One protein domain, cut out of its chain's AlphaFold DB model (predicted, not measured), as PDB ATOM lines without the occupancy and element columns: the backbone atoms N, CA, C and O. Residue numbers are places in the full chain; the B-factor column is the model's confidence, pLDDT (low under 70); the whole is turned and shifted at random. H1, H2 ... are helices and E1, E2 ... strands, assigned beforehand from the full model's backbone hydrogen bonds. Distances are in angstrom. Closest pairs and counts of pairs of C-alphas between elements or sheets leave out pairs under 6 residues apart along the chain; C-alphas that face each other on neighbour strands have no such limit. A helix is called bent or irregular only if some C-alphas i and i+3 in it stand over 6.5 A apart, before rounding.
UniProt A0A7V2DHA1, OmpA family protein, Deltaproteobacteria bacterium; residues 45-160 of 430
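Overview. This is residues 45 to 160 of the 430 residues of the protein "OmpA family protein" of Deltaproteobacteria bacterium (UniProt A0A7V2DHA1). One twisted sheet of six strands is folded back on itself: the long hairpin of E1 and E2 bends sharply, and its turn end crosses over one face of E5, E4 and E3, while H1 covers the opposite face. The printed part has 116 residues, with one named helix and six named strands in the order E1, E2, H1, E3, E4, E5, E6. The sheet runs E1, E2, E6, E5, E4, E3, all antiparallel, and the class is mostly strand. The whole is compact, with a radius of gyration of the C-alphas of 14.7 A and spans of 47 by 32 by 23 A.

Arrangement. In this folded sheet, bent back into two leaves, E1, residues 52 to 65, and E2, residues 70 to 87, face E5, residues 138 to 146, E4, residues 126 to 132, and E3, residues 117 to 121, with E6, residues 151 to 159, as the hinge. E1 bends by 103 degrees at residue 55 and E2 by 107 degrees at residue 78. The closest C-alphas of the edge strands E1 and E3, Tyr 63 and Tyr 120, are 4.8 A apart. Within hydrogen-bond range are N 61 and O 74 in the hairpin of E1 and E2, 2.9 A, and N 81 and O 156 between E2 and E6, 2.9 A. E3, E4, E5 and E6 form a meander, each strand the antiparallel neighbour of the one before; N 119 and O 128, 2.8 A, N 141 and O 129, 2.9 A, and N 155 and O 142, 2.9 A, are within range. H1, residues 100 to 113, is on the sheet over E5 and E4, at a height of 8.0 A, and runs along the strands, at 15 degrees to E4 on the local plane. Its closest C-alphas with E5 are Lys 100 and Ala 145, 5.3 A. Every O i to N i+4 pair in H1 is within hydrogen-bond range.

Along the chain. E2 is 34.1 A long, E1 29.7 A, E5 26.2 A, E6 25.3 A, E4 20.4 A, H1 20.2 A and E3 11.1 A. E1 begins at C-alpha 52 (-19.686, -23.049, 10.004); E6 ends at C-alpha 159 (-4.405, -29.719, 12.982).

Size, cuts and confidence. The C-alphas farthest apart, Gln 67 and Ser 91, are 49.9 A apart. The printed part has no cut. The link from E2 to H1, residues 88 to 99, is long. Residue 147 is under pLDDT 70.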
ATOM      1  N   VAL A  45     -22.207 -13.818  22.114       92.69
ATOM      2  CA  VAL A  45     -23.214 -14.763  21.633       92.69
ATOM      3  C   VAL A  45     -22.842 -15.216  20.223       92.69
ATOM      4  O   VAL A  45     -22.464 -14.401  19.379       92.69
ATOM      5  N   LEU A  46     -22.950 -16.518  19.957       94.38
ATOM      6  CA  LEU A  46     -22.663 -17.104  18.648       94.38
ATOM      7  C   LEU A  46     -23.731 -16.717  17.612       94.38
ATOM      8  O   LEU A  46     -24.912 -17.039  17.756       94.38
ATOM      9  N   ALA A  47     -23.304 -16.126  16.498       92.62
ATOM     10  CA  ALA A  47     -24.141 -15.911  15.324       92.62
ATOM     11  C   ALA A  47     -24.183 -17.191  14.468       92.62
ATOM     12  O   ALA A  47     -23.454 -17.330  13.481       92.62
ATOM     13  N   LYS A  48     -25.049 -18.145  14.850       89.88
ATOM     14  CA  LYS A  48     -25.150 -19.484  14.225       89.88
ATOM     15  C   LYS A  48     -25.280 -19.437  12.698       89.88
ATOM     16  O   LYS A  48     -24.566 -20.147  12.006       89.88
ATOM     17  N   ASN A  49     -26.110 -18.542  12.160       88.44
ATOM     18  CA  ASN A  49     -26.363 -18.448  10.712       88.44
ATOM     19  C   ASN A  49     -25.140 -18.009   9.888       88.44
ATOM     20  O   ASN A  49     -25.093 -18.251   8.687       88.44
ATOM     21  N   MET A  50     -24.161 -17.368  10.528       87.94
ATOM     22  CA  MET A  50     -22.925 -16.897   9.897       87.94
ATOM     23  C   MET A  50     -21.719 -17.754  10.277       87.94
ATOM     24  O   MET A  50     -20.592 -17.413   9.929       87.94
ATOM     25  N   SER A  51     -21.947 -18.849  10.999       91.12
ATOM     26  CA  SER A  51     -20.898 -19.723  11.498       91.12
ATOM     27  C   SER A  51     -20.965 -21.093  10.815       91.12
ATOM     28  O   SER A  51     -22.008 -21.528  10.329       91.12
ATOM     29  N   LYS A  52     -19.828 -21.782  10.719       93.25
ATOM     30  CA  LYS A  52     -19.686 -23.049  10.004       93.25
ATOM     31  C   LYS A  52     -18.716 -23.965  10.731       93.25
ATOM     32  O   LYS A  52     -17.651 -23.544  11.162       93.25
ATOM     33  N   TYR A  53     -19.057 -25.244  10.761       92.31
ATOM     34  CA  TYR A  53     -18.192 -26.312  11.238       92.31
ATOM     35  C   TYR A  53     -18.035 -27.393  10.158       92.31
ATOM     36  O   TYR A  53     -18.992 -27.712   9.440       92.31
ATOM     37  N   GLN A  54     -16.825 -27.940  10.019       88.44
ATOM     38  CA  GLN A  54     -16.504 -29.052   9.121       88.44
ATOM     39  C   GLN A  54     -15.491 -29.997   9.781       88.44
ATOM     40  O   GLN A  54     -14.442 -29.560  10.240       88.44
ATOM     41  N   LYS A  55     -15.757 -31.312   9.748       88.88
ATOM     42  CA  LYS A  55     -14.869 -32.343  10.330       88.88
ATOM     43  C   LYS A  55     -13.457 -32.356   9.727       88.88
ATOM     44  O   LYS A  55     -12.518 -32.768  10.398       88.88
ATOM     45  N   PHE A  56     -13.319 -31.951   8.464       84.88
ATOM     46  CA  PHE A  56     -12.031 -31.826   7.790       84.88
ATOM     47  C   PHE A  56     -12.095 -30.742   6.708       84.88
ATOM     48  O   PHE A  56     -12.971 -30.788   5.843       84.88
ATOM     49  N   ASN A  57     -11.195 -29.763   6.754       90.00
ATOM     50  CA  ASN A  57     -11.002 -28.753   5.712       90.00
ATOM     51  C   ASN A  57      -9.559 -28.210   5.758       90.00
ATOM     52  O   ASN A  57      -8.750 -28.653   6.576       90.00
ATOM     53  N   ALA A  58      -9.236 -27.259   4.884       89.50
ATOM     54  CA  ALA A  58      -7.969 -26.544   4.853       89.50
ATOM     55  C   ALA A  58      -8.174 -25.024   4.946       89.50
ATOM     56  O   ALA A  58      -9.200 -24.501   4.507       89.50
ATOM     57  N   TYR A  59      -7.182 -24.314   5.482       93.31
ATOM     58  CA  TYR A  59      -7.121 -22.852   5.461       93.31
ATOM     59  C   TYR A  59      -5.674 -22.365   5.357       93.31
ATOM     60  O   TYR A  59      -4.770 -22.956   5.948       93.31
ATOM     61  N   ASP A  60      -5.472 -21.263   4.632       94.56
ATOM     62  CA  ASP A  60      -4.165 -20.640   4.431       94.56
ATOM     63  C   ASP A  60      -3.952 -19.494   5.430       94.56
ATOM     64  O   ASP A  60      -4.335 -18.336   5.203       94.56
ATOM     65  N   PHE A  61      -3.312 -19.823   6.551       95.31
ATOM     66  CA  PHE A  61      -2.964 -18.865   7.593       95.31
ATOM     67  C   PHE A  61      -1.798 -17.977   7.172       95.31
ATOM     68  O   PHE A  61      -0.860 -18.410   6.503       95.31
ATOM     69  N   ASP A  62      -1.857 -16.717   7.588       93.69
ATOM     70  CA  ASP A  62      -0.715 -15.818   7.494       93.69
ATOM     71  C   ASP A  62       0.337 -16.196   8.538       93.69
ATOM     72  O   ASP A  62      -0.002 -16.510   9.679       93.69
ATOM     73  N   TYR A  63       1.609 -16.161   8.149       93.56
ATOM     74  CA  TYR A  63       2.736 -16.298   9.069       93.56
ATOM     75  C   TYR A  63       3.846 -15.313   8.714       93.56
ATOM     76  O   TYR A  63       3.994 -14.922   7.551       93.56
ATOM     77  N   MET A  64       4.642 -14.927   9.710       92.50
ATOM     78  CA  MET A  64       5.874 -14.179   9.484       92.50
ATOM     79  C   MET A  64       7.069 -15.133   9.425       92.50
ATOM     80  O   MET A  64       7.354 -15.854  10.383       92.50
ATOM     81  N   ASN A  65       7.791 -15.148   8.306       87.12
ATOM     82  CA  ASN A  65       9.034 -15.902   8.210       87.12
ATOM     83  C   ASN A  65      10.132 -15.160   8.987       87.12
ATOM     84  O   ASN A  65      10.577 -14.097   8.562       87.12
ATOM     85  N   LYS A  66      10.596 -15.735  10.102       84.75
ATOM     86  CA  LYS A  66      11.596 -15.111  10.989       84.75
ATOM     87  C   LYS A  66      12.974 -14.902  10.339       84.75
ATOM     88  O   LYS A  66      13.719 -14.046  10.792       84.75
ATOM     89  N   GLN A  67      13.315 -15.657   9.294       83.94
ATOM     90  CA  GLN A  67      14.615 -15.560   8.614       83.94
ATOM     91  C   GLN A  67      14.623 -14.452   7.559       83.94
ATOM     92  O   GLN A  67      15.602 -13.731   7.412       83.94
ATOM     93  N   THR A  68      13.529 -14.324   6.808       89.44
ATOM     94  CA  THR A  68      13.427 -13.358   5.701       89.44
ATOM     95  C   THR A  68      12.665 -12.093   6.075       89.44
ATOM     96  O   THR A  68      12.635 -11.150   5.289       89.44
ATOM     97  N   ASN A  69      12.023 -12.084   7.246       86.62
ATOM     98  CA  ASN A  69      11.087 -11.060   7.706       86.62
ATOM     99  C   ASN A  69       9.970 -10.756   6.686       86.62
ATOM    100  O   ASN A  69       9.486  -9.630   6.575       86.62
ATOM    101  N   LYS A  70       9.586 -11.764   5.892       90.38
ATOM    102  CA  LYS A  70       8.523 -11.666   4.888       90.38
ATOM    103  C   LYS A  70       7.289 -12.435   5.336       90.38
ATOM    104  O   LYS A  70       7.379 -13.529   5.895       90.38
ATOM    105  N   ARG A  71       6.123 -11.873   5.017       91.19
ATOM    106  CA  ARG A  71       4.829 -12.544   5.162       91.19
ATOM    107  C   ARG A  71       4.741 -13.713   4.185       91.19
ATOM    108  O   ARG A  71       5.024 -13.552   3.000       91.19
ATOM    109  N   GLY A  72       4.290 -14.857   4.678       91.56
ATOM    110  CA  GLY A  72       3.959 -16.027   3.876       91.56
ATOM    111  C   GLY A  72       2.578 -16.582   4.212       91.56
ATOM    112  O   GLY A  72       1.901 -16.115   5.130       91.56
ATOM    113  N   LYS A  73       2.175 -17.604   3.457       93.00
ATOM    114  CA  LYS A  73       0.976 -18.403   3.715       93.00
ATOM    115  C   LYS A  73       1.363 -19.816   4.121       93.00
ATOM    116  O   LYS A  73       2.211 -20.427   3.475       93.00
ATOM    117  N   LYS A  74       0.743 -20.328   5.181       91.06
ATOM    118  CA  LYS A  74       0.853 -21.723   5.600       91.06
ATOM    119  C   LYS A  74      -0.521 -22.367   5.530       91.06
ATOM    120  O   LYS A  74      -1.424 -21.991   6.273       91.06
ATOM    121  N   GLN A  75      -0.654 -23.345   4.641       92.19
ATOM    122  CA  GLN A  75      -1.847 -24.170   4.584       92.19
ATOM    123  C   GLN A  75      -1.850 -25.139   5.763       92.19
ATOM    124  O   GLN A  75      -0.898 -25.896   5.956       92.19
ATOM    125  N   VAL A  76      -2.933 -25.133   6.528       93.12
ATOM    126  CA  VAL A  76      -3.161 -26.058   7.641       93.12
ATOM    127  C   VAL A  76      -4.434 -26.836   7.354       93.12
ATOM    128  O   VAL A  76      -5.380 -26.290   6.787       93.12
ATOM    129  N   LYS A  77      -4.443 -28.126   7.700       90.50
ATOM    130  CA  LYS A  77      -5.555 -29.046   7.444       90.50
ATOM    131  C   LYS A  77      -5.993 -29.708   8.740       90.50
ATOM    132  O   LYS A  77      -5.158 -30.045   9.577       90.50
ATOM    133  N   GLY A  78      -7.294 -29.911   8.887       92.94
ATOM    134  CA  GLY A  78      -7.845 -30.543  10.075       92.94
ATOM    135  C   GLY A  78      -9.300 -30.183  10.321       92.94
ATOM    136  O   GLY A  78     -10.024 -29.827   9.390       92.94
ATOM    137  N   GLU A  79      -9.732 -30.303  11.572       94.06
ATOM    138  CA  GLU A  79     -11.104 -29.970  11.970       94.06
ATOM    139  C   GLU A  79     -11.276 -28.448  11.945       94.06
ATOM    140  O   GLU A  79     -10.501 -27.720  12.558       94.06
ATOM    141  N   TYR A  80     -12.248 -27.972  11.167       95.06
ATOM    142  CA  TYR A  80     -12.358 -26.576  10.756       95.06
ATOM    143  C   TYR A  80     -13.583 -25.899  11.361       95.06
ATOM    144  O   TYR A  80     -14.710 -26.391  11.234       95.06
ATOM    145  N   TYR A  81     -13.353 -24.713  11.919       97.06
ATOM    146  CA  TYR A  81     -14.368 -23.852  12.505       97.06
ATOM    147  C   TYR A  81     -14.261 -22.449  11.905       97.06
ATOM    148  O   TYR A  81     -13.180 -21.867  11.830       97.06
ATOM    149  N   TYR A  82     -15.400 -21.901  11.509       95.75
ATOM    150  CA  TYR A  82     -15.585 -20.499  11.163       95.75
ATOM    151  C   TYR A  82     -16.673 -19.958  12.083       95.75
ATOM    152  O   TYR A  82     -17.838 -20.303  11.906       95.75
ATOM    153  N   LEU A  83     -16.310 -19.182  13.099       96.19
ATOM    154  CA  LEU A  83     -17.234 -18.756  14.150       96.19
ATOM    155  C   LEU A  83     -17.329 -17.234  14.165       96.19
ATOM    156  O   LEU A  83     -16.315 -16.552  14.296       96.19
ATOM    157  N   LEU A  84     -18.546 -16.712  14.029       95.25
ATOM    158  CA  LEU A  84     -18.845 -15.302  14.256       95.25
ATOM    159  C   LEU A  84     -19.511 -15.151  15.616       95.25
ATOM    160  O   LEU A  84     -20.577 -15.717  15.860       95.25
ATOM    161  N   TYR A  85     -18.914 -14.323  16.457       94.44
ATOM    162  CA  TYR A  85     -19.463 -13.950  17.748       94.44
ATOM    163  C   TYR A  85     -19.768 -12.459  17.810       94.44
ATOM    164  O   TYR A  85     -19.053 -11.643  17.227       94.44
ATOM    165  N   GLU A  86     -20.816 -12.120  18.553       93.44
ATOM    166  CA  GLU A  86     -21.247 -10.749  18.815       93.44
ATOM    167  C   GLU A  86     -21.323 -10.511  20.319       93.44
ATOM    168  O   GLU A  86     -22.042 -11.232  21.013       93.44
ATOM    169  N   VAL A  87     -20.638  -9.488  20.825       92.50
ATOM    170  CA  VAL A  87     -20.773  -9.097  22.233       92.50
ATOM    171  C   VAL A  87     -22.116  -8.405  22.434       92.50
ATOM    172  O   VAL A  87     -22.456  -7.449  21.724       92.50
ATOM    173  N   ARG A  88     -22.908  -8.905  23.386       91.31
ATOM    174  CA  ARG A  88     -24.260  -8.408  23.650       91.31
ATOM    175  C   ARG A  88     -24.449  -8.032  25.114       91.31
ATOM    176  O   ARG A  88     -23.955  -8.697  26.015       91.31
ATOM    177  N   THR A  89     -25.205  -6.964  25.346       88.38
ATOM    178  CA  THR A  89     -25.684  -6.589  26.679       88.38
ATOM    179  C   THR A  89     -26.678  -7.636  27.202       88.38
ATOM    180  O   THR A  89     -27.272  -8.362  26.400       88.38
ATOM    181  N   PRO A  90     -26.984  -7.661  28.514       87.25
ATOM    182  CA  PRO A  90     -28.067  -8.494  29.051       87.25
ATOM    183  C   PRO A  90     -29.432  -8.236  28.389       87.25
ATOM    184  O   PRO A  90     -30.267  -9.127  28.305       87.25
ATOM    185  N   SER A  91     -29.645  -7.022  27.864       88.25
ATOM    186  CA  SER A  91     -30.836  -6.645  27.090       88.25
ATOM    187  C   SER A  91     -30.792  -7.067  25.611       88.25
ATOM    188  O   SER A  91     -31.704  -6.743  24.854       88.25
ATOM    189  N   GLY A  92     -29.733  -7.757  25.176       86.31
ATOM    190  CA  GLY A  92     -29.574  -8.310  23.829       86.31
ATOM    191  C   GLY A  92     -29.050  -7.333  22.771       86.31
ATOM    192  O   GLY A  92     -28.929  -7.723  21.604       86.31
ATOM    193  N   LYS A  93     -28.723  -6.087  23.141       88.06
ATOM    194  CA  LYS A  93     -28.156  -5.083  22.224       88.06
ATOM    195  C   LYS A  93     -26.675  -5.352  21.985       88.06
ATOM    196  O   LYS A  93     -25.976  -5.785  22.892       88.06
ATOM    197  N   ARG A  94     -26.185  -5.058  20.778       87.62
ATOM    198  CA  ARG A  94     -24.748  -5.153  20.473       87.62
ATOM    199  C   ARG A  94     -23.960  -4.099  21.244       87.62
ATOM    200  O   ARG A  94     -24.345  -2.930  21.238       87.62
ATOM    201  N   VAL A  95     -22.860  -4.532  21.839       87.50
ATOM    202  CA  VAL A  95     -21.845  -3.681  22.466       87.50
ATOM    203  C   VAL A  95     -20.911  -3.185  21.356       87.50
ATOM    204  O   VAL A  95     -20.442  -3.988  20.557       87.50
ATOM    205  N   GLN A  96     -20.714  -1.870  21.225       85.19
ATOM    206  CA  GLN A  96     -20.010  -1.256  20.076       85.19
ATOM    207  C   GLN A  96     -18.762  -0.459  20.475       85.19
ATOM    208  O   GLN A  96     -18.056   0.052  19.613       85.19
ATOM    209  N   ASP A  97     -18.507  -0.334  21.771       86.19
ATOM    210  CA  ASP A  97     -17.393   0.397  22.375       86.19
ATOM    211  C   ASP A  97     -16.150  -0.478  22.609       86.19
ATOM    212  O   ASP A  97     -15.112   0.034  23.021       86.19
ATOM    213  N   ILE A  98     -16.211  -1.772  22.277       86.56
ATOM    214  CA  ILE A  98     -15.062  -2.680  22.370       86.56
ATOM    215  C   ILE A  98     -14.126  -2.457  21.186       86.56
ATOM    216  O   ILE A  98     -14.499  -2.577  20.012       86.56
ATOM    217  N   SER A  99     -12.866  -2.166  21.491       87.69
ATOM    218  CA  SER A  99     -11.862  -1.900  20.465       87.69
ATOM    219  C   SER A  99     -11.339  -3.190  19.818       87.69
ATOM    220  O   SER A  99     -11.279  -4.255  20.432       87.69
ATOM    221  N   LYS A 100     -10.868  -3.102  18.564       85.88
ATOM    222  CA  LYS A 100     -10.143  -4.215  17.916       85.88
ATOM    223  C   LYS A 100      -8.918  -4.650  18.721       85.88
ATOM    224  O   LYS A 100      -8.609  -5.835  18.747       85.88
ATOM    225  N   VAL A 101      -8.236  -3.683  19.336       88.06
ATOM    226  CA  VAL A 101      -7.030  -3.909  20.138       88.06
ATOM    227  C   VAL A 101      -7.372  -4.736  21.368       88.06
ATOM    228  O   VAL A 101      -6.667  -5.685  21.669       88.06
ATOM    229  N   GLU A 102      -8.492  -4.450  22.025       89.88
ATOM    230  CA  GLU A 102      -8.935  -5.214  23.188       89.88
ATOM    231  C   GLU A 102      -9.218  -6.679  22.841       89.88
ATOM    232  O   GLU A 102      -8.704  -7.566  23.522       89.88
ATOM    233  N   PHE A 103      -9.946  -6.956  21.752       89.88
ATOM    234  CA  PHE A 103     -10.100  -8.333  21.266       89.88
ATOM    235  C   PHE A 103      -8.737  -8.978  20.992       89.88
ATOM    236  O   PHE A 103      -8.469 -10.087  21.450       89.88
ATOM    237  N   HIS A 104      -7.871  -8.281  20.252       90.50
ATOM    238  CA  HIS A 104      -6.557  -8.780  19.845       90.50
ATOM    239  C   HIS A 104      -5.684  -9.150  21.046       90.50
ATOM    240  O   HIS A 104      -5.199 -10.278  21.115       90.50
ATOM    241  N   GLU A 105      -5.519  -8.240  22.006       92.00
ATOM    242  CA  GLU A 105      -4.677  -8.454  23.186       92.00
ATOM    243  C   GLU A 105      -5.236  -9.551  24.099       92.00
ATOM    244  O   GLU A 105      -4.464 -10.360  24.609       92.00
ATOM    245  N   ASN A 106      -6.564  -9.668  24.237       93.88
ATOM    246  CA  ASN A 106      -7.175 -10.747  25.022       93.88
ATOM    247  C   ASN A 106      -6.897 -12.130  24.416       93.88
ATOM    248  O   ASN A 106      -6.431 -13.029  25.115       93.88
ATOM    249  N   TYR A 107      -7.133 -12.312  23.112       94.69
ATOM    250  CA  TYR A 107      -6.835 -13.592  22.460       94.69
ATOM    251  C   TYR A 107      -5.338 -13.903  22.452       94.69
ATOM    252  O   TYR A 107      -4.953 -15.057  22.633       94.69
ATOM    253  N   LYS A 108      -4.492 -12.887  22.258       95.00
ATOM    254  CA  LYS A 108      -3.034 -13.027  22.298       95.00
ATOM    255  C   LYS A 108      -2.561 -13.494  23.672       95.00
ATOM    256  O   LYS A 108      -1.838 -14.485  23.743       95.00
ATOM    257  N   ALA A 109      -2.992 -12.828  24.741       96.19
ATOM    258  CA  ALA A 109      -2.650 -13.202  26.109       96.19
ATOM    259  C   ALA A 109      -3.126 -14.626  26.433       96.19
ATOM    260  O   ALA A 109      -2.315 -15.462  26.828       96.19
ATOM    261  N   ALA A 110      -4.393 -14.945  26.147       96.00
ATOM    262  CA  ALA A 110      -4.959 -16.271  26.397       96.00
ATOM    263  C   ALA A 110      -4.225 -17.389  25.628       96.00
ATOM    264  O   ALA A 110      -4.017 -18.482  26.157       96.00
ATOM    265  N   ALA A 111      -3.803 -17.125  24.388       96.06
ATOM    266  CA  ALA A 111      -3.013 -18.077  23.614       96.06
ATOM    267  C   ALA A 111      -1.636 -18.324  24.247       96.06
ATOM    268  O   ALA A 111      -1.226 -19.477  24.383       96.06
ATOM    269  N   LEU A 112      -0.936 -17.261  24.660       96.31
ATOM    270  CA  LEU A 112       0.384 -17.355  25.292       96.31
ATOM    271  C   LEU A 112       0.324 -18.068  26.653       96.31
ATOM    272  O   LEU A 112       1.172 -18.913  26.932       96.31
ATOM    273  N   GLU A 113      -0.703 -17.808  27.466       96.12
ATOM    274  CA  GLU A 113      -0.938 -18.502  28.745       96.12
ATOM    275  C   GLU A 113      -1.125 -20.016  28.577       96.12
ATOM    276  O   GLU A 113      -0.762 -20.800  29.453       96.12
ATOM    277  N   LYS A 114      -1.657 -20.450  27.428       94.56
ATOM    278  CA  LYS A 114      -1.806 -21.868  27.068       94.56
ATOM    279  C   LYS A 114      -0.562 -22.464  26.401       94.56
ATOM    280  O   LYS A 114      -0.648 -23.532  25.800       94.56
ATOM    281  N   GLY A 115       0.590 -21.795  26.495       94.62
ATOM    282  CA  GLY A 115       1.841 -22.238  25.873       94.62
ATOM    283  C   GLY A 115       1.840 -22.099  24.349       94.62
ATOM    284  O   GLY A 115       2.582 -22.794  23.658       94.62
ATOM    285  N   GLY A 116       0.959 -21.249  23.822       95.44
ATOM    286  CA  GLY A 116       0.845 -20.955  22.408       95.44
ATOM    287  C   GLY A 116       1.900 -19.980  21.886       95.44
ATOM    288  O   GLY A 116       2.715 -19.436  22.625       95.44
ATOM    289  N   GLU A 117       1.853 -19.725  20.582       95.69
ATOM    290  CA  GLU A 117       2.759 -18.799  19.894       95.69
ATOM    291  C   GLU A 117       1.983 -17.872  18.958       95.69
ATOM    292  O   GLU A 117       1.100 -18.324  18.226       95.69
ATOM    293  N   VAL A 118       2.366 -16.593  18.907       96.00
ATOM    294  CA  VAL A 118       1.898 -15.660  17.872       96.00
ATOM    295  C   VAL A 118       2.681 -15.909  16.587       96.00
ATOM    296  O   VAL A 118       3.905 -15.780  16.542       96.00
ATOM    297  N   VAL A 119       1.962 -16.270  15.529       94.88
ATOM    298  CA  VAL A 119       2.530 -16.654  14.231       94.88
ATOM    299  C   VAL A 119       2.484 -15.501  13.228       94.88
ATOM    300  O   VAL A 119       3.354 -15.383  12.359       94.88
ATOM    301  N   TYR A 120       1.481 -14.634  13.354       94.75
ATOM    302  CA  TYR A 120       1.362 -13.400  12.593       94.75
ATOM    303  C   TYR A 120       0.506 -12.402  13.358       94.75
ATOM    304  O   TYR A 120      -0.521 -12.767  13.923       94.75
ATOM    305  N   GLU A 121       0.884 -11.136  13.313       92.44
ATOM    306  CA  GLU A 121      -0.003 -10.044  13.682       92.44
ATOM    307  C   GLU A 121       0.255  -8.838  12.783       92.44
ATOM    308  O   GLU A 121       1.367  -8.662  12.273       92.44
ATOM    309  N   ASP A 122      -0.774  -8.028  12.548       85.19
ATOM    310  CA  ASP A 122      -0.628  -6.755  11.852       85.19
ATOM    311  C   ASP A 122      -1.357  -5.606  12.572       85.19
ATOM    312  O   ASP A 122      -2.311  -5.836  13.321       85.19
ATOM    313  N   PRO A 123      -0.963  -4.341  12.319       77.56
ATOM    314  CA  PRO A 123      -1.617  -3.178  12.922       77.56
ATOM    315  C   PRO A 123      -3.088  -2.982  12.516       77.56
ATOM    316  O   PRO A 123      -3.756  -2.094  13.040       77.56
ATOM    317  N   ARG A 124      -3.612  -3.756  11.552       74.31
ATOM    318  CA  ARG A 124      -5.010  -3.671  11.092       74.31
ATOM    319  C   ARG A 124      -5.945  -4.544  11.939       74.31
ATOM    320  O   ARG A 124      -7.165  -4.477  11.739       74.31
ATOM    321  N   GLY A 125      -5.393  -5.297  12.894       73.69
ATOM    322  CA  GLY A 125      -6.129  -6.136  13.837       73.69
ATOM    323  C   GLY A 125      -6.319  -7.573  13.354       73.69
ATOM    324  O   GLY A 125      -7.296  -8.216  13.739       73.69
ATOM    325  N   HIS A 126      -5.437  -8.067  12.477       83.75
ATOM    326  CA  HIS A 126      -5.327  -9.501  12.234       83.75
ATOM    327  C   HIS A 126      -4.354 -10.113  13.233       83.75
ATOM    328  O   HIS A 126      -3.199  -9.699  13.306       83.75
ATOM    329  N   LEU A 127      -4.804 -11.154  13.923       94.69
ATOM    330  CA  LEU A 127      -3.973 -11.986  14.782       94.69
ATOM    331  C   LEU A 127      -4.059 -13.426  14.293       94.69
ATOM    332  O   LEU A 127      -5.153 -13.925  14.030       94.69
ATOM    333  N   VAL A 128      -2.919 -14.095  14.190       96.94
ATOM    334  CA  VAL A 128      -2.823 -15.541  14.013       96.94
ATOM    335  C   VAL A 128      -1.935 -16.096  15.110       96.94
ATOM    336  O   VAL A 128      -0.773 -15.702  15.231       96.94
ATOM    337  N   PHE A 129      -2.461 -17.038  15.878       97.31
ATOM    338  CA  PHE A 129      -1.714 -17.742  16.911       97.31
ATOM    339  C   PHE A 129      -1.908 -19.252  16.800       97.31
ATOM    340  O   PHE A 129      -2.800 -19.744  16.100       97.31
ATOM    341  N   THR A 130      -1.056 -19.988  17.504       97.56
ATOM    342  CA  THR A 130      -1.192 -21.431  17.699       97.56
ATOM    343  C   THR A 130      -1.249 -21.774  19.174       97.56
ATOM    344  O   THR A 130      -0.675 -21.043  19.970       97.56
ATOM    345  N   ILE A 131      -1.915 -22.870  19.531       97.19
ATOM    346  CA  ILE A 131      -1.923 -23.445  20.884       97.19
ATOM    347  C   ILE A 131      -1.548 -24.935  20.773       97.19
ATOM    348  O   ILE A 131      -2.064 -25.607  19.871       97.19
ATOM    349  N   PRO A 132      -0.643 -25.467  21.616       95.31
ATOM    350  CA  PRO A 132      -0.363 -26.901  21.664       95.31
ATOM    351  C   PRO A 132      -1.586 -27.686  22.155       95.31
ATOM    352  O   PRO A 132      -2.369 -27.202  22.968       95.31
ATOM    353  N   ARG A 133      -1.753 -28.913  21.663       91.44
ATOM    354  CA  ARG A 133      -2.852 -29.808  22.049       91.44
ATOM    355  C   ARG A 133      -2.307 -31.046  22.755       91.44
ATOM    356  O   ARG A 133      -1.209 -31.504  22.443       91.44
ATOM    357  N   ASP A 134      -3.115 -31.629  23.638       86.62
ATOM    358  CA  ASP A 134      -2.752 -32.833  24.405       86.62
ATOM    359  C   ASP A 134      -2.472 -34.056  23.515       86.62
ATOM    360  O   ASP A 134      -1.726 -34.953  23.898       86.62
ATOM    361  N   ASP A 135      -3.031 -34.087  22.300       81.88
ATOM    362  CA  ASP A 135      -2.767 -35.126  21.297       81.88
ATOM    363  C   ASP A 135      -1.444 -34.924  20.528       81.88
ATOM    364  O   ASP A 135      -1.179 -35.627  19.551       81.88
ATOM    365  N   GLY A 136      -0.620 -33.960  20.949       83.88
ATOM    366  CA  GLY A 136       0.636 -33.581  20.301       83.88
ATOM    367  C   GLY A 136       0.459 -32.706  19.053       83.88
ATOM    368  O   GLY A 136       1.453 -32.327  18.431       83.88
ATOM    369  N   GLY A 137      -0.782 -32.380  18.671       88.38
ATOM    370  CA  GLY A 137      -1.097 -31.484  17.562       88.38
ATOM    371  C   GLY A 137      -1.015 -29.998  17.930       88.38
ATOM    372  O   GLY A 137      -0.662 -29.614  19.047       88.38
ATOM    373  N   ARG A 138      -1.384 -29.134  16.977       94.69
ATOM    374  CA  ARG A 138      -1.538 -27.687  17.201       94.69
ATOM    375  C   ARG A 138      -2.920 -27.213  16.765       94.69
ATOM    376  O   ARG A 138      -3.408 -27.599  15.705       94.69
ATOM    377  N   THR A 139      -3.534 -26.345  17.554       97.25
ATOM    378  CA  THR A 139      -4.700 -25.562  17.131       97.25
ATOM    379  C   THR A 139      -4.196 -24.262  16.525       97.25
ATOM    380  O   THR A 139      -3.468 -23.528  17.183       97.25
ATOM    381  N   TRP A 140      -4.578 -23.963  15.289       97.94
ATOM    382  CA  TRP A 140      -4.326 -22.685  14.624       97.94
ATOM    383  C   TRP A 140      -5.567 -21.816  14.708       97.94
ATOM    384  O   TRP A 140      -6.651 -22.286  14.373       97.94
ATOM    385  N   CYS A 141      -5.420 -20.551  15.087       97.81
ATOM    386  CA  CYS A 141      -6.532 -19.614  15.133       97.81
ATOM    387  C   CYS A 141      -6.158 -18.289  14.488       97.81
ATOM    388  O   CYS A 141      -5.118 -17.711  14.798       97.81
ATOM    389  N   LYS A 142      -7.036 -17.800  13.614       96.81
ATOM    390  CA  LYS A 142      -7.035 -16.425  13.133       96.81
ATOM    391  C   LYS A 142      -8.199 -15.679  13.766       96.81
ATOM    392  O   LYS A 142      -9.344 -16.107  13.622       96.81
ATOM    393  N   VAL A 143      -7.901 -14.530  14.356       95.00
ATOM    394  CA  VAL A 143      -8.882 -13.589  14.894       95.00
ATOM    395  C   VAL A 143      -8.981 -12.397  13.955       95.00
ATOM    396  O   VAL A 143      -7.973 -11.836  13.524       95.00
ATOM    397  N   THR A 144     -10.208 -12.016  13.608       91.38
ATOM    398  CA  THR A 144     -10.500 -10.756  12.915       91.38
ATOM    399  C   THR A 144     -11.623 -10.040  13.652       91.38
ATOM    400  O   THR A 144     -12.746 -10.537  13.694       91.38
ATOM    401  N   ALA A 145     -11.322  -8.880  14.229       84.94
ATOM    402  CA  ALA A 145     -12.287  -8.085  14.981       84.94
ATOM    403  C   ALA A 145     -12.829  -6.907  14.156       84.94
ATOM    404  O   ALA A 145     -12.113  -6.288  13.361       84.94
ATOM    405  N   VAL A 146     -14.092  -6.550  14.387       81.00
ATOM    406  CA  VAL A 146     -14.754  -5.378  13.803       81.00
ATOM    407  C   VAL A 146     -15.212  -4.460  14.940       81.00
ATOM    408  O   VAL A 146     -16.281  -4.671  15.507       81.00
ATOM    409  N   ALA A 147     -14.392  -3.443  15.256       67.31
ATOM    410  CA  ALA A 147     -14.590  -2.512  16.384       67.31
ATOM    411  C   ALA A 147     -16.034  -1.999  16.498       67.31
ATOM    412  O   ALA A 147     -16.674  -2.161  17.525       67.31
ATOM    413  N   ASN A 148     -16.597  -1.473  15.408       72.12
ATOM    414  CA  ASN A 148     -17.883  -0.767  15.458       72.12
ATOM    415  C   ASN A 148     -19.110  -1.695  15.539       72.12
ATOM    416  O   ASN A 148     -20.242  -1.220  15.506       72.12
ATOM    417  N   LEU A 149     -18.909  -3.015  15.572       77.44
ATOM    418  CA  LEU A 149     -19.993  -4.000  15.586       77.44
ATOM    419  C   LEU A 149     -19.911  -4.969  16.773       77.44
ATOM    420  O   LEU A 149     -20.790  -5.824  16.883       77.44
ATOM    421  N   GLY A 150     -18.885  -4.864  17.630       83.31
ATOM    422  CA  GLY A 150     -18.649  -5.832  18.711       83.31
ATOM    423  C   GLY A 150     -18.483  -7.259  18.192       83.31
ATOM    424  O   GLY A 150     -18.882  -8.215  18.854       83.31
ATOM    425  N   GLN A 151     -17.989  -7.388  16.960       90.31
ATOM    426  CA  GLN A 151     -17.942  -8.639  16.219       90.31
ATOM    427  C   GLN A 151     -16.526  -9.183  16.154       90.31
ATOM    428  O   GLN A 151     -15.566  -8.445  15.917       90.31
ATOM    429  N   GLN A 152     -16.424 -10.498  16.275       91.25
ATOM    430  CA  GLN A 152     -15.176 -11.233  16.141       91.25
ATOM    431  C   GLN A 152     -15.404 -12.486  15.299       91.25
ATOM    432  O   GLN A 152     -16.296 -13.294  15.564       91.25
ATOM    433  N   TYR A 153     -14.579 -12.622  14.268       93.44
ATOM    434  CA  TYR A 153     -14.511 -13.795  13.417       93.44
ATOM    435  C   TYR A 153     -13.313 -14.631  13.838       93.44
ATOM    436  O   TYR A 153     -12.176 -14.148  13.813       93.44
ATOM    437  N   LEU A 154     -13.575 -15.886  14.182       96.38
ATOM    438  CA  LEU A 154     -12.562 -16.884  14.481       96.38
ATOM    439  C   LEU A 154     -12.522 -17.902  13.350       96.38
ATOM    440  O   LEU A 154     -13.530 -18.536  13.034       96.38
ATOM    441  N   ILE A 155     -11.347 -18.073  12.753       96.81
ATOM    442  CA  ILE A 155     -11.065 -19.198  11.859       96.81
ATOM    443  C   ILE A 155     -10.116 -20.116  12.599       96.81
ATOM    444  O   ILE A 155      -8.979 -19.727  12.863       96.81
ATOM    445  N   ILE A 156     -10.585 -21.311  12.936       97.94
ATOM    446  CA  ILE A 156      -9.839 -22.264  13.753       97.94
ATOM    447  C   ILE A 156      -9.632 -23.549  12.960       97.94
ATOM    448  O   ILE A 156     -10.576 -24.068  12.357       97.94
ATOM    449  N   ILE A 157      -8.401 -24.056  12.964       97.06
ATOM    450  CA  ILE A 157      -8.092 -25.416  12.531       97.06
ATOM    451  C   ILE A 157      -7.379 -26.153  13.651       97.06
ATOM    452  O   ILE A 157      -6.247 -25.826  14.003       97.06
ATOM    453  N   ASP A 158      -8.021 -27.204  14.137       96.75
ATOM    454  CA  ASP A 158      -7.370 -28.243  14.919       96.75
ATOM    455  C   ASP A 158      -6.597 -29.144  13.958       96.75
ATOM    456  O   ASP A 158      -7.200 -29.945  13.238       96.75
ATOM    457  N   GLU A 159      -5.267 -28.991  13.915       92.06
ATOM    458  CA  GLU A 159      -4.405 -29.719  12.982       92.06
ATOM    459  C   GLU A 159      -4.594 -31.223  13.174       92.06
ATOM    460  O   GLU A 159      -4.403 -31.773  14.261       92.06
ATOM    461  N   LYS A 160      -5.028 -31.889  12.107       86.44
ATOM    462  CA  LYS A 160      -5.238 -33.334  12.078       86.44
ATOM    463  C   LYS A 160      -4.736 -33.849  10.745       86.44
ATOM    464  O   LYS A 160      -5.053 -33.295   9.691       86.44
TER     465      LYS A 160